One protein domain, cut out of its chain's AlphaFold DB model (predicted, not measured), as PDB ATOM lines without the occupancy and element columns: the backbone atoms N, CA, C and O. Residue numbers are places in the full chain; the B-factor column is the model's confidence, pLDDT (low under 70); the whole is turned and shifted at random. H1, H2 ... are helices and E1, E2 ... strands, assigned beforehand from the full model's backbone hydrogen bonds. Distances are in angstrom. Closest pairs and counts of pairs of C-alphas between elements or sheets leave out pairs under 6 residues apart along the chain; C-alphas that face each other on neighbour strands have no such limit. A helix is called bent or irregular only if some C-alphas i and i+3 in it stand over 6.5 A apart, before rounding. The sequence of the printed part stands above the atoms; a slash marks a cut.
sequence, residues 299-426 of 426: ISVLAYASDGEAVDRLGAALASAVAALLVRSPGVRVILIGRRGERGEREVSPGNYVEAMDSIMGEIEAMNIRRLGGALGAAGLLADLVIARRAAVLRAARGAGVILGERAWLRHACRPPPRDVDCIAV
ATOM      1  N   ILE A 299     249.857 245.062 450.028       90.31
ATOM      2  CA  ILE A 299     251.001 245.766 449.432       90.31
ATOM      3  C   ILE A 299     252.035 246.027 450.523       90.31
ATOM      4  O   ILE A 299     251.744 246.691 451.513       90.31
ATOM      5  N   SER A 300     253.268 245.573 450.315       89.12
ATOM      6  CA  SER A 300     254.412 245.999 451.121       89.12
ATOM      7  C   SER A 300     255.157 247.149 450.455       89.12
ATOM      8  O   SER A 300     255.375 247.151 449.248       89.12
ATOM      9  N   VAL A 301     255.572 248.134 451.245       89.06
ATOM     10  CA  VAL A 301     256.269 249.333 450.776       89.06
ATOM     11  C   VAL A 301     257.568 249.472 451.543       89.06
ATOM     12  O   VAL A 301     257.567 249.570 452.767       89.06
ATOM     13  N   LEU A 302     258.684 249.522 450.825       86.25
ATOM     14  CA  LEU A 302     259.966 249.930 451.383       86.25
ATOM     15  C   LEU A 302     259.928 251.447 451.587       86.25
ATOM     16  O   LEU A 302     260.170 252.216 450.660       86.25
ATOM     17  N   ALA A 303     259.577 251.870 452.798       82.44
ATOM     18  CA  ALA A 303     259.307 253.255 453.167       82.44
ATOM     19  C   ALA A 303     260.597 254.055 453.438       82.44
ATOM     20  O   ALA A 303     260.732 254.753 454.436       82.44
ATOM     21  N   TYR A 304     261.584 253.927 452.555       76.56
ATOM     22  CA  TYR A 304     262.834 254.678 452.605       76.56
ATOM     23  C   TYR A 304     263.327 254.957 451.186       76.56
ATOM     24  O   TYR A 304     263.144 254.150 450.275       76.56
ATOM     25  N   ALA A 305     263.947 256.120 451.001       77.00
ATOM     26  CA  ALA A 305     264.378 256.601 449.696       77.00
ATOM     27  C   ALA A 305     265.698 257.381 449.785       77.00
ATOM     28  O   ALA A 305     266.141 257.744 450.877       77.00
ATOM     29  N   SER A 306     266.328 257.639 448.640       77.00
ATOM     30  CA  SER A 306     267.569 258.415 448.516       77.00
ATOM     31  C   SER A 306     267.386 259.919 448.740       77.00
ATOM     32  O   SER A 306     268.288 260.594 449.243       77.00
ATOM     33  N   ASP A 307     266.239 260.458 448.330       82.06
ATOM     34  CA  ASP A 307     265.912 261.880 448.347       82.06
ATOM     35  C   ASP A 307     264.388 262.110 448.297       82.06
ATOM     36  O   ASP A 307     263.592 261.179 448.153       82.06
ATOM     37  N   GLY A 308     263.973 263.372 448.437       85.19
ATOM     38  CA  GLY A 308     262.555 263.733 448.426       85.19
ATOM     39  C   GLY A 308     261.851 263.469 447.092       85.19
ATOM     40  O   GLY A 308     260.638 263.279 447.079       85.19
ATOM     41  N   GLU A 309     262.565 263.456 445.959       88.88
ATOM     42  CA  GLU A 309     261.937 263.169 444.666       88.88
ATOM     43  C   GLU A 309     261.618 261.678 444.552       88.88
ATOM     44  O   GLU A 309     260.550 261.316 444.051       88.88
ATOM     45  N   ALA A 310     262.503 260.819 445.054       87.38
ATOM     46  CA  ALA A 310     262.250 259.390 445.166       87.38
ATOM     47  C   ALA A 310     261.047 259.090 446.085       87.38
ATOM     48  O   ALA A 310     260.211 258.267 445.715       87.38
ATOM     49  N   VAL A 311     260.876 259.812 447.202       88.88
ATOM     50  CA  VAL A 311     259.662 259.692 448.039       88.88
ATOM     51  C   VAL A 311     258.399 260.136 447.311       88.88
ATOM     52  O   VAL A 311     257.409 259.408 447.327       88.88
ATOM     53  N   ASP A 312     258.424 261.269 446.606       92.00
ATOM     54  CA  ASP A 312     257.261 261.731 445.836       92.00
ATOM     55  C   ASP A 312     256.853 260.724 444.741       92.00
ATOM     56  O   ASP A 312     255.666 260.494 444.500       92.00
ATOM     57  N   ARG A 313     257.828 260.074 444.090       92.25
ATOM     58  CA  ARG A 313     257.566 259.003 443.113       92.25
ATOM     59  C   ARG A 313     257.009 257.744 443.775       92.25
ATOM     60  O   ARG A 313     256.011 257.218 443.285       92.25
ATOM     61  N   LEU A 314     257.621 257.284 444.868       91.88
ATOM     62  CA  LEU A 314     257.167 256.116 445.624       91.88
ATOM     63  C   LEU A 314     255.724 256.304 446.103       91.88
ATOM     64  O   LEU A 314     254.883 255.435 445.885       91.88
ATOM     65  N   GLY A 315     255.424 257.473 446.668       93.44
ATOM     66  CA  GLY A 315     254.083 257.852 447.090       93.44
ATOM     67  C   GLY A 315     253.070 257.856 445.950       93.44
ATOM     68  O   GLY A 315     251.963 257.340 446.093       93.44
ATOM     69  N   ALA A 316     253.455 258.375 444.780       94.75
ATOM     70  CA  ALA A 316     252.599 258.355 443.595       94.75
ATOM     71  C   ALA A 316     252.300 256.933 443.102       94.75
ATOM     72  O   ALA A 316     251.157 256.640 442.735       94.75
ATOM     73  N   ALA A 317     253.306 256.055 443.102       94.12
ATOM     74  CA  ALA A 317     253.142 254.655 442.730       94.12
ATOM     75  C   ALA A 317     252.239 253.916 443.724       94.12
ATOM     76  O   ALA A 317     251.303 253.241 443.301       94.12
ATOM     77  N   LEU A 318     252.460 254.112 445.028       95.00
ATOM     78  CA  LEU A 318     251.643 253.521 446.085       95.00
ATOM     79  C   LEU A 318     250.181 253.962 445.991       95.00
ATOM     80  O   LEU A 318     249.300 253.111 445.920       95.00
ATOM     81  N   ALA A 319     249.922 255.272 445.927       95.94
ATOM     82  CA  ALA A 319     248.568 255.809 445.799       95.94
ATOM     83  C   ALA A 319     247.848 255.233 444.569       95.94
ATOM     84  O   ALA A 319     246.694 254.815 444.648       95.94
ATOM     85  N   SER A 320     248.550 255.151 443.434       94.69
ATOM     86  CA  SER A 320     247.992 254.596 442.197       94.69
ATOM     87  C   SER A 320     247.687 253.100 442.317       94.69
ATOM     88  O   SER A 320     246.624 252.665 441.879       94.69
ATOM     89  N   ALA A 321     248.587 252.318 442.922       92.94
ATOM     90  CA  ALA A 321     248.413 250.881 443.121       92.94
ATOM     91  C   ALA A 321     247.260 250.574 444.088       92.94
ATOM     92  O   ALA A 321     246.385 249.773 443.768       92.94
ATOM     93  N   VAL A 322     247.211 251.264 445.234       94.19
ATOM     94  CA  VAL A 322     246.131 251.125 446.221       94.19
ATOM     95  C   VAL A 322     244.789 251.494 445.596       94.19
ATOM     96  O   VAL A 322     243.845 250.714 445.688       94.19
ATOM     97  N   ALA A 323     244.699 252.631 444.897       93.31
ATOM     98  CA  ALA A 323     243.463 253.028 444.229       93.31
ATOM     99  C   ALA A 323     243.013 252.006 443.176       93.31
ATOM    100  O   ALA A 323     241.825 251.720 443.083       93.31
ATOM    101  N   ALA A 324     243.939 251.439 442.397       90.31
ATOM    102  CA  ALA A 324     243.613 250.424 441.399       90.31
ATOM    103  C   ALA A 324     243.077 249.126 442.028       90.31
ATOM    104  O   ALA A 324     242.133 248.543 441.496       90.31
ATOM    105  N   LEU A 325     243.635 248.692 443.162       88.94
ATOM    106  CA  LEU A 325     243.153 247.514 443.892       88.94
ATOM    107  C   LEU A 325     241.798 247.763 444.562       88.94
ATOM    108  O   LEU A 325     240.907 246.927 444.462       88.94
ATOM    109  N   LEU A 326     241.597 248.937 445.164       89.06
ATOM    110  CA  LEU A 326     240.335 249.320 445.814       89.06
ATOM    111  C   LEU A 326     239.143 249.436 444.851       89.06
ATOM    112  O   LEU A 326     237.998 249.487 445.291       89.06
ATOM    113  N   VAL A 327     239.379 249.463 443.536       85.25
ATOM    114  CA  VAL A 327     238.300 249.331 442.541       85.25
ATOM    115  C   VAL A 327     237.706 247.918 442.535       85.25
ATOM    116  O   VAL A 327     236.546 247.757 442.171       85.25
ATOM    117  N   ARG A 328     238.488 246.900 442.918       81.12
ATOM    118  CA  ARG A 328     238.128 245.473 442.843       81.12
ATOM    119  C   ARG A 328     238.022 244.798 444.211       81.12
ATOM    120  O   ARG A 328     237.623 243.643 444.287       81.12
ATOM    121  N   SER A 329     238.410 245.486 445.279       79.69
ATOM    122  CA  SER A 329     238.484 244.922 446.624       79.69
ATOM    123  C   SER A 329     237.907 245.897 447.654       79.69
ATOM    124  O   SER A 329     238.077 247.109 447.507       79.69
ATOM    125  N   PRO A 330     237.235 245.394 448.708       78.25
ATOM    126  CA  PRO A 330     236.638 246.233 449.748       78.25
ATOM    127  C   PRO A 330     237.690 246.941 450.614       78.25
ATOM    128  O   PRO A 330     237.408 248.005 451.166       78.25
ATOM    129  N   GLY A 331     238.903 246.389 450.693       87.12
ATOM    130  CA  GLY A 331     240.041 246.989 451.373       87.12
ATOM    131  C   GLY A 331     241.376 246.536 450.786       87.12
ATOM    132  O   GLY A 331     241.447 245.585 450.012       87.12
ATOM    133  N   VAL A 332     242.441 247.240 451.149       90.94
ATOM    134  CA  VAL A 332     243.840 246.931 450.836       90.94
ATOM    135  C   VAL A 332     244.639 247.104 452.120       90.94
ATOM    136  O   VAL A 332     244.569 248.150 452.765       90.94
ATOM    137  N   ARG A 333     245.438 246.103 452.481       91.81
ATOM    138  CA  ARG A 333     246.382 246.210 453.596       91.81
ATOM    139  C   ARG A 333     247.715 246.735 453.078       91.81
ATOM    140  O   ARG A 333     248.331 246.128 452.206       91.81
ATOM    141  N   VAL A 334     248.170 247.858 453.617       92.81
ATOM    142  CA  VAL A 334     249.465 248.462 453.294       92.81
ATOM    143  C   VAL A 334     250.423 248.238 454.458       92.81
ATOM    144  O   VAL A 334     250.177 248.688 455.575       92.81
ATOM    145  N   ILE A 335     251.525 247.545 454.187       90.12
ATOM    146  CA  ILE A 335     252.599 247.278 455.143       90.12
ATOM    147  C   ILE A 335     253.771 248.203 454.812       90.12
ATOM    148  O   ILE A 335     254.427 248.043 453.785       90.12
ATOM    149  N   LEU A 336     254.052 249.164 455.684       88.31
ATOM    150  CA  LEU A 336     255.220 250.032 455.589       88.31
ATOM    151  C   LEU A 336     256.404 249.356 456.273       88.31
ATOM    152  O   LEU A 336     256.330 248.995 457.446       88.31
ATOM    153  N   ILE A 337     257.495 249.190 455.536       82.75
ATOM    154  CA  ILE A 337     258.741 248.598 456.016       82.75
ATOM    155  C   ILE A 337     259.794 249.695 456.007       82.75
ATOM    156  O   ILE A 337     260.268 250.111 454.945       82.75
ATOM    157  N   GLY A 338     260.155 250.178 457.189       77.00
ATOM    158  CA  GLY A 338     261.180 251.201 457.324       77.00
ATOM    159  C   GLY A 338     262.603 250.632 457.272       77.00
ATOM    160  O   GLY A 338     262.838 249.434 457.078       77.00
ATOM    161  N   ARG A 339     263.602 251.506 457.424       70.00
ATOM    162  CA  ARG A 339     265.010 251.166 457.153       70.00
ATOM    163  C   ARG A 339     265.566 250.130 458.128       70.00
ATOM    164  O   ARG A 339     266.478 249.384 457.766       70.00
ATOM    165  N   ARG A 340     265.111 250.116 459.383       67.31
ATOM    166  CA  ARG A 340     265.550 249.181 460.439       67.31
ATOM    167  C   ARG A 340     264.666 247.934 460.526       67.31
ATOM    168  O   ARG A 340     264.918 247.104 461.392       67.31
ATOM    169  N   GLY A 341     263.736 247.751 459.587       66.06
ATOM    170  CA  GLY A 341     262.789 246.636 459.589       66.06
ATOM    171  C   GLY A 341     261.572 246.878 460.485       66.06
ATOM    172  O   GLY A 341     260.805 245.948 460.715       66.06
ATOM    173  N   GLU A 342     261.395 248.103 460.982       73.81
ATOM    174  CA  GLU A 342     260.157 248.569 461.592       73.81
ATOM    175  C   GLU A 342     258.988 248.355 460.628       73.81
ATOM    176  O   GLU A 342     259.099 248.623 459.429       73.81
ATOM    177  N   ARG A 343     257.886 247.832 461.167       77.75
ATOM    178  CA  ARG A 343     256.697 247.473 460.405       77.75
ATOM    179  C   ARG A 343     255.519 248.306 460.889       77.75
ATOM    180  O   ARG A 343     255.080 248.146 462.024       77.75
ATOM    181  N   GLY A 344     255.014 249.164 460.015       83.31
ATOM    182  CA  GLY A 344     253.724 249.827 460.168       83.31
ATOM    183  C   GLY A 344     252.686 249.115 459.314       83.31
ATOM    184  O   GLY A 344     252.994 248.676 458.209       83.31
ATOM    185  N   GLU A 345     251.462 248.985 459.807       88.81
ATOM    186  CA  GLU A 345     250.363 248.426 459.027       88.81
ATOM    187  C   GLU A 345     249.177 249.389 459.010       88.81
ATOM    188  O   GLU A 345     248.849 250.024 460.019       88.81
ATOM    189  N   ARG A 346     248.571 249.534 457.831       91.12
ATOM    190  CA  ARG A 346     247.420 250.397 457.584       91.12
ATOM    191  C   ARG A 346     246.414 249.660 456.723       91.12
ATOM    192  O   ARG A 346     246.768 249.110 455.683       91.12
ATOM    193  N   GLU A 347     245.159 249.690 457.136       91.62
ATOM    194  CA  GLU A 347     244.058 249.227 456.306       91.62
ATOM    195  C   GLU A 347     243.452 250.413 455.560       91.62
ATOM    196  O   GLU A 347     243.044 251.418 456.151       91.62
ATOM    197  N   VAL A 348     243.431 250.302 454.238       93.19
ATOM    198  CA  VAL A 348     242.882 251.313 453.345       93.19
ATOM    199  C   VAL A 348     241.606 250.761 452.736       93.19
ATOM    200  O   VAL A 348     241.575 249.639 452.249       93.19
ATOM    201  N   SER A 349     240.558 251.565 452.739       89.44
ATOM    202  CA  SER A 349     239.251 251.284 452.154       89.44
ATOM    203  C   SER A 349     238.844 252.455 451.254       89.44
ATOM    204  O   SER A 349     239.429 253.541 451.345       89.44
ATOM    205  N   PRO A 350     237.809 252.314 450.409       87.31
ATOM    206  CA  PRO A 350     237.332 253.435 449.604       87.31
ATOM    207  C   PRO A 350     236.856 254.632 450.445       87.31
ATOM    208  O   PRO A 350     236.938 255.766 449.978       87.31
ATOM    209  N   GLY A 351     236.377 254.393 451.674       83.19
ATOM    210  CA  GLY A 351     235.837 255.427 452.564       83.19
ATOM    211  C   GLY A 351     236.898 256.279 453.264       83.19
ATOM    212  O   GLY A 351     236.674 257.468 453.464       83.19
ATOM    213  N   ASN A 352     238.061 255.704 453.586       90.44
ATOM    214  CA  ASN A 352     239.159 256.396 454.278       90.44
ATOM    215  C   ASN A 352     240.392 256.635 453.384       90.44
ATOM    216  O   ASN A 352     241.435 257.044 453.882       90.44
ATOM    217  N   TYR A 353     240.292 256.392 452.071       92.81
ATOM    218  CA  TYR A 353     241.432 256.396 451.147       92.81
ATOM    219  C   TYR A 353     242.305 257.659 451.230       92.81
ATOM    220  O   TYR A 353     243.524 257.550 451.327       92.81
ATOM    221  N   VAL A 354     241.703 258.854 451.195       94.38
ATOM    222  CA  VAL A 354     242.464 260.118 451.199       94.38
ATOM    223  C   VAL A 354     243.211 260.302 452.519       94.38
ATOM    224  O   VAL A 354     244.407 260.569 452.507       94.38
ATOM    225  N   GLU A 355     242.525 260.101 453.644       94.19
ATOM    226  CA  GLU A 355     243.100 260.231 454.986       94.19
ATOM    227  C   GLU A 355     244.203 259.195 455.237       94.19
ATOM    228  O   GLU A 355     245.292 259.540 455.693       94.19
ATOM    229  N   ALA A 356     243.961 257.935 454.866       94.56
ATOM    230  CA  ALA A 356     244.937 256.862 455.003       94.56
ATOM    231  C   ALA A 356     246.181 257.119 454.144       94.56
ATOM    232  O   ALA A 356     247.300 256.934 454.619       94.56
ATOM    233  N   MET A 357     246.011 257.585 452.901       96.06
ATOM    234  CA  MET A 357     247.144 257.927 452.039       96.06
ATOM    235  C   MET A 357     247.917 259.146 452.546       96.06
ATOM    236  O   MET A 357     249.145 259.115 452.513       96.06
ATOM    237  N   ASP A 358     247.243 260.188 453.037       93.81
ATOM    238  CA  ASP A 358     247.908 261.357 453.626       93.81
ATOM    239  C   ASP A 358     248.698 260.960 454.893       93.81
ATOM    240  O   ASP A 358     249.845 261.380 455.059       93.81
ATOM    241  N   SER A 359     248.147 260.074 455.733       93.38
ATOM    242  CA  SER A 359     248.842 259.506 456.899       93.38
ATOM    243  C   SER A 359     250.070 258.678 456.503       93.38
ATOM    244  O   SER A 359     251.163 258.916 457.020       93.38
ATOM    245  N   ILE A 360     249.924 257.758 455.541       92.81
ATOM    246  CA  ILE A 360     251.026 256.930 455.026       92.81
ATOM    247  C   ILE A 360     252.142 257.807 454.449       92.81
ATOM    248  O   ILE A 360     253.317 257.576 454.730       92.81
ATOM    249  N   MET A 361     251.794 258.822 453.656       90.50
ATOM    250  CA  MET A 361     252.767 259.750 453.078       90.50
ATOM    251  C   MET A 361     253.508 260.537 454.159       90.50
ATOM    252  O   MET A 361     254.732 260.630 454.097       90.50
ATOM    253  N   GLY A 362     252.793 261.037 455.170       88.56
ATOM    254  CA  GLY A 362     253.404 261.706 456.318       88.56
ATOM    255  C   GLY A 362     254.380 260.801 457.075       88.56
ATOM    256  O   GLY A 362     255.451 261.252 457.471       88.56
ATOM    257  N   GLU A 363     254.063 259.511 457.217       88.12
ATOM    258  CA  GLU A 363     254.934 258.523 457.864       88.12
ATOM    259  C   GLU A 363     256.199 258.237 457.029       88.12
ATOM    260  O   GLU A 363     257.305 258.216 457.570       88.12
ATOM    261  N   ILE A 364     256.066 258.106 455.701       85.44
ATOM    262  CA  ILE A 364     257.204 257.954 454.771       85.44
ATOM    263  C   ILE A 364     258.114 259.194 454.802       85.44
ATOM    264  O   ILE A 364     259.339 259.062 454.817       85.44
ATOM    265  N   GLU A 365     257.544 260.399 454.835       81.81
ATOM    266  CA  GLU A 365     258.307 261.649 454.929       81.81
ATOM    267  C   GLU A 365     259.004 261.796 456.297       81.81
ATOM    268  O   GLU A 365     260.169 262.206 456.362       81.81
ATOM    269  N   ALA A 366     258.336 261.398 457.386       81.00
ATOM    270  CA  ALA A 366     258.860 261.457 458.753       81.00
ATOM    271  C   ALA A 366     260.023 260.483 459.014       81.00
ATOM    272  O   ALA A 366     260.847 260.740 459.894       81.00
ATOM    273  N   MET A 367     260.167 259.419 458.213       71.94
ATOM    274  CA  MET A 367     261.313 258.494 458.278       71.94
ATOM    275  C   MET A 367     262.668 259.134 457.889       71.94
ATOM    276  O   MET A 367     263.700 258.461 457.884       71.94
ATOM    277  N   ASN A 368     262.688 260.455 457.669       52.59
ATOM    278  CA  ASN A 368     263.851 261.340 457.622       52.59
ATOM    279  C   ASN A 368     264.895 260.899 456.588       52.59
ATOM    280  O   ASN A 368     265.986 260.409 456.905       52.59
ATOM    281  N   ILE A 369     264.518 261.096 455.324       56.25
ATOM    282  CA  ILE A 369     265.306 260.845 454.118       56.25
ATOM    283  C   ILE A 369     266.641 261.603 454.202       56.25
ATOM    284  O   ILE A 369     266.762 262.765 453.807       56.25
ATOM    285  N   ARG A 370     267.684 260.959 454.726       52.53
ATOM    286  CA  ARG A 370     269.045 261.490 454.629       52.53
ATOM    287  C   ARG A 370     269.589 261.142 453.251       52.53
ATOM    288  O   ARG A 370     269.716 259.959 452.942       52.53
ATOM    289  N   ARG A 371     269.972 262.163 452.466       47.41
ATOM    290  CA  ARG A 371     270.815 261.983 451.273       47.41
ATOM    291  C   ARG A 371     272.024 261.145 451.676       47.41
ATOM    292  O   ARG A 371     272.908 261.634 452.377       47.41
ATOM    293  N   LEU A 372     272.069 259.895 451.233       49.75
ATOM    294  CA  LEU A 372     273.306 259.128 451.217       49.75
ATOM    295  C   LEU A 372     274.170 259.779 450.136       49.75
ATOM    296  O   LEU A 372     273.923 259.627 448.943       49.75
ATOM    297  N   GLY A 373     275.061 260.665 450.576       39.41
ATOM    298  CA  GLY A 373     275.816 261.549 449.703       39.41
ATOM    299  C   GLY A 373     276.699 260.793 448.715       39.41
ATOM    300  O   GLY A 373     277.383 259.853 449.100       39.41
ATOM    301  N   GLY A 374     276.722 261.291 447.476       37.78
ATOM    302  CA  GLY A 374     277.838 261.185 446.534       37.78
ATOM    303  C   GLY A 374     278.182 259.792 445.996       37.78
ATOM    304  O   GLY A 374     277.990 258.761 446.630       37.78
ATOM    305  N   ALA A 375     278.773 259.780 444.802       39.16
ATOM    306  CA  ALA A 375     279.156 258.601 444.018       39.16
ATOM    307  C   ALA A 375     280.091 257.579 444.716       39.16
ATOM    308  O   ALA A 375     280.389 256.546 444.130       39.16
ATOM    309  N   LEU A 376     280.534 257.830 445.952       37.31
ATOM    310  CA  LEU A 376     281.497 257.004 446.688       37.31
ATOM    311  C   LEU A 376     280.895 256.234 447.882       37.31
ATOM    312  O   LEU A 376     281.566 255.371 448.432       37.31
ATOM    313  N   GLY A 377     279.633 256.479 448.270       43.12
ATOM    314  CA  GLY A 377     278.995 255.794 449.412       43.12
ATOM    315  C   GLY A 377     277.957 254.715 449.062       43.12
ATOM    316  O   GLY A 377     277.524 253.969 449.937       43.12
ATOM    317  N   ALA A 378     277.533 254.629 447.797       49.28
ATOM    318  CA  ALA A 378     276.313 253.910 447.414       49.28
ATOM    319  C   ALA A 378     276.496 252.424 447.045       49.28
ATOM    320  O   ALA A 378     275.502 251.708 446.981       49.28
ATOM    321  N   ALA A 379     277.718 251.942 446.798       47.88
ATOM    322  CA  ALA A 379     277.919 250.574 446.304       47.88
ATOM    323  C   ALA A 379     278.310 249.558 447.396       47.88
ATOM    324  O   ALA A 379     277.864 248.419 447.330       47.88
ATOM    325  N   GLY A 380     279.097 249.959 448.403       45.88
ATOM    326  CA  GLY A 380     279.602 249.048 449.448       45.88
ATOM    327  C   GLY A 380     278.714 248.993 450.694       45.88
ATOM    328  O   GLY A 380     278.032 248.008 450.942       45.88
ATOM    329  N   LEU A 381     278.625 250.106 451.430       49.50
ATOM    330  CA  LEU A 381     277.844 250.216 452.677       49.50
ATOM    331  C   LEU A 381     276.346 249.921 452.497       49.50
ATOM    332  O   LEU A 381     275.681 249.422 453.403       49.50
ATOM    333  N   LEU A 382     275.814 250.256 451.323       53.41
ATOM    334  CA  LEU A 382     274.412 250.078 450.956       53.41
ATOM    335  C   LEU A 382     274.101 248.608 450.637       53.41
ATOM    336  O   LEU A 382     273.061 248.102 451.051       53.41
ATOM    337  N   ALA A 383     275.023 247.907 449.972       52.62
ATOM    338  CA  ALA A 383     274.908 246.477 449.719       52.62
ATOM    339  C   ALA A 383     274.981 245.680 451.029       52.62
ATOM    340  O   ALA A 383     274.109 244.846 451.265       52.62
ATOM    341  N   ASP A 384     275.920 246.000 451.923       51.12
ATOM    342  CA  ASP A 384     276.092 245.289 453.199       51.12
ATOM    343  C   ASP A 384     274.896 245.478 454.145       51.12
ATOM    344  O   ASP A 384     274.394 244.515 454.730       51.12
ATOM    345  N   LEU A 385     274.357 246.700 454.244       55.81
ATOM    346  CA  LEU A 385     273.150 246.979 455.034       55.81
ATOM    347  C   LEU A 385     271.900 246.307 454.456       55.81
ATOM    348  O   LEU A 385     271.060 245.830 455.226       55.81
ATOM    349  N   VAL A 386     271.751 246.266 453.128       57.44
ATOM    350  CA  VAL A 386     270.586 245.632 452.496       57.44
ATOM    351  C   VAL A 386     270.687 244.115 452.548       57.44
ATOM    352  O   VAL A 386     269.684 243.475 452.836       57.44
ATOM    353  N   ILE A 387     271.870 243.525 452.356       58.62
ATOM    354  CA  ILE A 387     272.087 242.079 452.495       58.62
ATOM    355  C   ILE A 387     271.825 241.645 453.943       58.62
ATOM    356  O   ILE A 387     271.038 240.723 454.161       58.62
ATOM    357  N   ALA A 388     272.371 242.363 454.935       56.88
ATOM    358  CA  ALA A 388     272.156 242.066 456.353       56.88
ATOM    359  C   ALA A 388     270.682 242.192 456.781       56.88
ATOM    360  O   ALA A 388     270.223 241.485 457.679       56.88
ATOM    361  N   ARG A 389     269.910 243.077 456.132       63.56
ATOM    362  CA  ARG A 389     268.493 243.322 456.460       63.56
ATOM    363  C   ARG A 389     267.504 242.658 455.513       63.56
ATOM    364  O   ARG A 389     266.310 242.648 455.813       63.56
ATOM    365  N   ARG A 390     267.966 242.029 454.431       71.25
ATOM    366  CA  ARG A 390     267.125 241.347 453.439       71.25
ATOM    367  C   ARG A 390     266.216 240.315 454.088       71.25
ATOM    368  O   ARG A 390     265.023 240.298 453.816       71.25
ATOM    369  N   ALA A 391     266.749 239.502 454.998       67.25
ATOM    370  CA  ALA A 391     265.960 238.500 455.709       67.25
ATOM    371  C   ALA A 391     264.884 239.117 456.620       67.25
ATOM    372  O   ALA A 391     263.854 238.490 456.850       67.25
ATOM    373  N   ALA A 392     265.100 240.321 457.159       65.44
ATOM    374  CA  ALA A 392     264.098 241.039 457.947       65.44
ATOM    375  C   ALA A 392     263.021 241.656 457.042       65.44
ATOM    376  O   ALA A 392     261.837 241.489 457.313       65.44
ATOM    377  N   VAL A 393     263.421 242.271 455.924       66.12
ATOM    378  CA  VAL A 393     262.512 242.840 454.916       66.12
ATOM    379  C   VAL A 393     261.629 241.759 454.292       66.12
ATOM    380  O   VAL A 393     260.414 241.908 454.250       66.12
ATOM    381  N   LEU A 394     262.214 240.635 453.872       71.12
ATOM    382  CA  LEU A 394     261.465 239.512 453.308       71.12
ATOM    383  C   LEU A 394     260.567 238.832 454.347       71.12
ATOM    384  O   LEU A 394     259.479 238.393 453.997       71.12
ATOM    385  N   ARG A 395     260.978 238.770 455.625       70.75
ATOM    386  CA  ARG A 395     260.096 238.315 456.715       70.75
ATOM    387  C   ARG A 395     258.923 239.267 456.928       70.75
ATOM    388  O   ARG A 395     257.805 238.795 457.098       70.75
ATOM    389  N   ALA A 396     259.168 240.575 456.899       64.94
ATOM    390  CA  ALA A 396     258.133 241.592 457.056       64.94
ATOM    391  C   ALA A 396     257.149 241.616 455.874       64.94
ATOM    392  O   ALA A 396     255.969 241.865 456.094       64.94
ATOM    393  N   ALA A 397     257.621 241.294 454.664       66.81
ATOM    394  CA  ALA A 397     256.826 241.216 453.439       66.81
ATOM    395  C   ALA A 397     256.149 239.847 453.201       66.81
ATOM    396  O   ALA A 397     255.527 239.650 452.157       66.81
ATOM    397  N   ARG A 398     256.253 238.879 454.128       68.50
ATOM    398  CA  ARG A 398     255.561 237.583 453.988       68.50
ATOM    399  C   ARG A 398     254.048 237.791 453.893       68.50
ATOM    400  O   ARG A 398     253.463 238.437 454.760       68.50
ATOM    401  N   GLY A 399     253.435 237.208 452.863       68.31
ATOM    402  CA  GLY A 399     252.002 237.341 452.575       68.31
ATOM    403  C   GLY A 399     251.632 238.573 451.742       68.31
ATOM    404  O   GLY A 399     250.454 238.765 451.457       68.31
ATOM    405  N   ALA A 400     252.603 239.404 451.344       68.50
ATOM    406  CA  ALA A 400     252.380 240.467 450.371       68.50
ATOM    407  C   ALA A 400     252.441 239.917 448.945       68.50
ATOM    408  O   ALA A 400     253.401 239.237 448.601       68.50
ATOM    409  N   GLY A 401     251.462 240.264 448.106       75.31
ATOM    410  CA  GLY A 401     251.522 239.948 446.673       75.31
ATOM    411  C   GLY A 401     252.465 240.882 445.908       75.31
ATOM    412  O   GLY A 401     253.002 240.511 444.870       75.31
ATOM    413  N   VAL A 402     252.696 242.097 446.432       85.69
ATOM    414  CA  VAL A 402     253.510 243.135 445.782       85.69
ATOM    415  C   VAL A 402     254.418 243.842 446.790       85.69
ATOM    416  O   VAL A 402     253.966 244.239 447.867       85.69
ATOM    417  N   ILE A 403     255.681 244.069 446.411       86.69
ATOM    418  CA  ILE A 403     256.625 244.954 447.108       86.69
ATOM    419  C   ILE A 403     256.934 246.171 446.225       86.69
ATOM    420  O   ILE A 403     257.452 246.035 445.117       86.69
ATOM    421  N   LEU A 404     256.666 247.369 446.740       89.75
ATOM    422  CA  LEU A 404     256.982 248.660 446.126       89.75
ATOM    423  C   LEU A 404     258.183 249.317 446.813       89.75
ATOM    424  O   LEU A 404     258.307 249.288 448.036       89.75
ATOM    425  N   GLY A 405     259.057 249.952 446.039       88.06
ATOM    426  CA  GLY A 405     260.230 250.638 446.582       88.06
ATOM    427  C   GLY A 405     261.070 251.317 445.509       88.06
ATOM    428  O   GLY A 405     260.934 251.040 444.317       88.06
ATOM    429  N   GLU A 406     261.965 252.207 445.927       86.25
ATOM    430  CA  GLU A 406     262.910 252.846 445.010       86.25
ATOM    431  C   GLU A 406     263.853 251.796 444.394       86.25
ATOM    432  O   GLU A 406     264.362 250.892 445.069       86.25
ATOM    433  N   ARG A 407     264.131 251.941 443.095       83.75
ATOM    434  CA  ARG A 407     264.957 251.004 442.320       83.75
ATOM    435  C   ARG A 407     266.332 250.693 442.926       83.75
ATOM    436  O   ARG A 407     266.853 249.599 442.694       83.75
ATOM    437  N   ALA A 408     266.963 251.639 443.621       76.19
ATOM    438  CA  ALA A 408     268.263 251.418 444.256       76.19
ATOM    439  C   ALA A 408     268.189 250.324 445.331       76.19
ATOM    440  O   ALA A 408     269.033 249.437 445.364       76.19
ATOM    441  N   TRP A 409     267.130 250.326 446.137       75.50
ATOM    442  CA  TRP A 409     266.963 249.426 447.276       75.50
ATOM    443  C   TRP A 409     266.281 248.115 446.893       75.50
ATOM    444  O   TRP A 409     266.724 247.029 447.277       75.50
ATOM    445  N   LEU A 410     265.241 248.205 446.059       78.06
ATOM    446  CA  LEU A 410     264.435 247.053 445.662       78.06
ATOM    447  C   LEU A 410     265.262 245.995 444.910       78.06
ATOM    448  O   LEU A 410     265.059 244.795 445.095       78.06
ATOM    449  N   ARG A 411     266.247 246.429 444.104       77.75
ATOM    450  CA  ARG A 411     267.135 245.530 443.342       77.75
ATOM    451  C   ARG A 411     267.929 244.567 444.223       77.75
ATOM    452  O   ARG A 411     268.205 243.457 443.777       77.75
ATOM    453  N   HIS A 412     268.287 244.970 445.440       74.12
ATOM    454  CA  HIS A 412     269.045 244.134 446.370       74.12
ATOM    455  C   HIS A 412     268.131 243.262 447.244       74.12
ATOM    456  O   HIS A 412     268.475 242.121 447.545       74.12
ATOM    457  N   ALA A 413     266.941 243.755 447.607       70.12
ATOM    458  CA  ALA A 413     265.964 242.972 448.364       70.12
ATOM    459  C   ALA A 413     265.369 241.814 447.534       70.12
ATOM    460  O   ALA A 413     265.230 240.696 448.039       70.12
ATOM    461  N   CYS A 414     265.088 242.066 446.251       75.00
ATOM    462  CA  CYS A 414     264.385 241.150 445.348       75.00
ATOM    463  C   CYS A 414     265.298 240.353 444.398       75.00
ATOM    464  O   CYS A 414     264.847 239.932 443.334       75.00
ATOM    465  N   ARG A 415     266.583 240.144 444.723       74.75
ATOM    466  CA  ARG A 415     267.479 239.279 443.925       74.75
ATOM    467  C   ARG A 415     268.063 238.118 444.741       74.75
ATOM    468  O   ARG A 415     268.924 238.365 445.584       74.75
ATOM    469  N   PRO A 416     267.669 236.851 444.479       69.12
ATOM    470  CA  PRO A 416     266.555 236.431 443.612       69.12
ATOM    471  C   PRO A 416     265.184 236.897 444.144       69.12
ATOM    472  O   PRO A 416     265.069 237.151 445.352       69.12
ATOM    473  N   PRO A 417     264.169 237.043 443.270       64.62
ATOM    474  CA  PRO A 417     262.830 237.432 443.692       64.62
ATOM    475  C   PRO A 417     262.248 236.360 444.624       64.62
ATOM    476  O   PRO A 417     262.535 235.171 444.443       64.62
ATOM    477  N   PRO A 418     261.471 236.749 445.647       68.75
ATOM    478  CA  PRO A 418     260.756 235.785 446.472       68.75
ATOM    479  C   PRO A 418     259.759 235.016 445.597       68.75
ATOM    480  O   PRO A 418     259.230 235.573 444.637       68.75
ATOM    481  N   ARG A 419     259.490 233.745 445.917       68.19
ATOM    482  CA  ARG A 419     258.383 233.025 445.269       68.19
ATOM    483  C   ARG A 419     257.074 233.757 445.586       68.19
ATOM    484  O   ARG A 419     256.881 234.153 446.733       68.19
ATOM    485  N   ASP A 420     256.240 233.943 444.566       71.69
ATOM    486  CA  ASP A 420     254.886 234.508 444.658       71.69
ATOM    487  C   ASP A 420     254.801 235.989 445.090       71.69
ATOM    488  O   ASP A 420     253.784 236.424 445.626       71.69
ATOM    489  N   VAL A 421     255.862 236.778 444.853       76.19
ATOM    490  CA  VAL A 421     255.895 238.218 445.167       76.19
ATOM    491  C   VAL A 421     256.418 239.042 443.992       76.19
ATOM    492  O   VAL A 421     257.575 238.895 443.586       76.19
ATOM    493  N   ASP A 422     255.608 239.988 443.515       82.06
ATOM    494  CA  ASP A 422     256.005 240.929 442.466       82.06
ATOM    495  C   ASP A 422     256.723 242.153 443.045       82.06
ATOM    496  O   ASP A 422     256.210 242.871 443.904       82.06
ATOM    497  N   CYS A 423     257.923 242.437 442.544       83.00
ATOM    498  CA  CYS A 423     258.722 243.581 442.976       83.00
ATOM    499  C   CYS A 423     258.646 244.725 441.955       83.00
ATOM    500  O   CYS A 423     259.204 244.630 440.860       83.00
ATOM    501  N   ILE A 424     258.020 245.843 442.336       85.12
ATOM    502  CA  ILE A 424     257.848 247.030 441.489       85.12
ATOM    503  C   ILE A 424     258.810 248.137 441.927       85.12
ATOM    504  O   ILE A 424     258.706 248.698 443.020       85.12
ATOM    505  N   ALA A 425     259.748 248.465 441.040       85.62
ATOM    506  CA  ALA A 425     260.735 249.517 441.252       85.62
ATOM    507  C   ALA A 425     260.254 250.858 440.692       85.62
ATOM    508  O   ALA A 425     259.926 250.946 439.505       85.62
ATOM    509  N   VAL A 426     260.299 251.900 441.524       82.31
ATOM    510  CA  VAL A 426     259.920 253.281 441.172       82.31
ATOM    511  C   VAL A 426     261.136 254.170 440.915       82.31
ATOM    512  O   VAL A 426     262.209 253.893 441.511       82.31
TER     513      VAL A 426
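AT A GLANCE: This is residues 299 to 426 of the 426 residues of an uncharacterized protein of Thermocladium modestius (UniProt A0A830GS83). A twisted sheet of five strands is the middle of three layers, with H1 and H2 side by side over one face and H3 and H4 over the other. H3 packs on the sheet with its residues 392 to 396, and its other end, with the long loop before it, lies toward one end of the longest axis. The 128 printed residues hold four named helices and five named strands, E1 H1 E2 E3 H2 H3 E4 H4 E5; the sheet is mixed, in the order E3 E2 E1 E4 E5. The class is mixed, helices and strands; the whole is compact, with a radius of gyration of the C-alphas of 14.2 A and spans of 46 by 31 by 21 A.

IN THESE COORDINATES: The sheet holds E3, residues 343 to 348, 16.0 A; E2, 332 to 337, 15.9 A; E1, 299 to 302, from C-alpha 299 at (251.001, 245.766, 449.432); E4, 402 to 405; and E5, 422 to 425, to C-alpha 425 at (260.735, 249.517, 441.252). H1 is residues 308 to 326, 26.6 A; H2, 353 to 366, 19.7 A; H3, 381 to 396, 22.0 A, irregular, with C-alphas 388 and 391 7.2 A apart; H4, 407 to 413.

HOW THE PARTS SIT: The hairpin E2 and E3 is antiparallel, with N 334 and O 346 at 2.8 A. The other neighbours are parallel: N 301 and O 335 at 2.8 A for E1 and E2, N 302 and O 404 at 2.8 A for E1 and E4, N 403 and O 422 at 2.8 A for E4 and E5. E1, H1, E2 and E4, H4, E5 are strand-helix-strand units, parallel neighbour strands with a helix between, with right-handed crossovers. H1 and H2 touch, closest at the C-alphas of Gly 315 and Met 361, 6.4 A, at a shallow tilt of 26 degrees, opposite ways. H3 and H4 touch, closest at the C-alphas of Arg 390 and Ala 413, 5.5 A, at a steep tilt of 63 degrees. In H1 and H2 every O i to N i+4 pair is within hydrogen-bond range; in H3 10 of 12 are, in H4 1 of 3, beside 2 of 4 O i to N i+3 pairs.

THE WHOLE: The C-alphas farthest apart, those of Pro 330 and Leu 376, are 46.2 A apart. The printed part has no cut; the link H2 to H3, residues 367 to 380, is long. The mean pLDDT of the printed part is 77.3; 36 residues are under 70, among them 368 to 389.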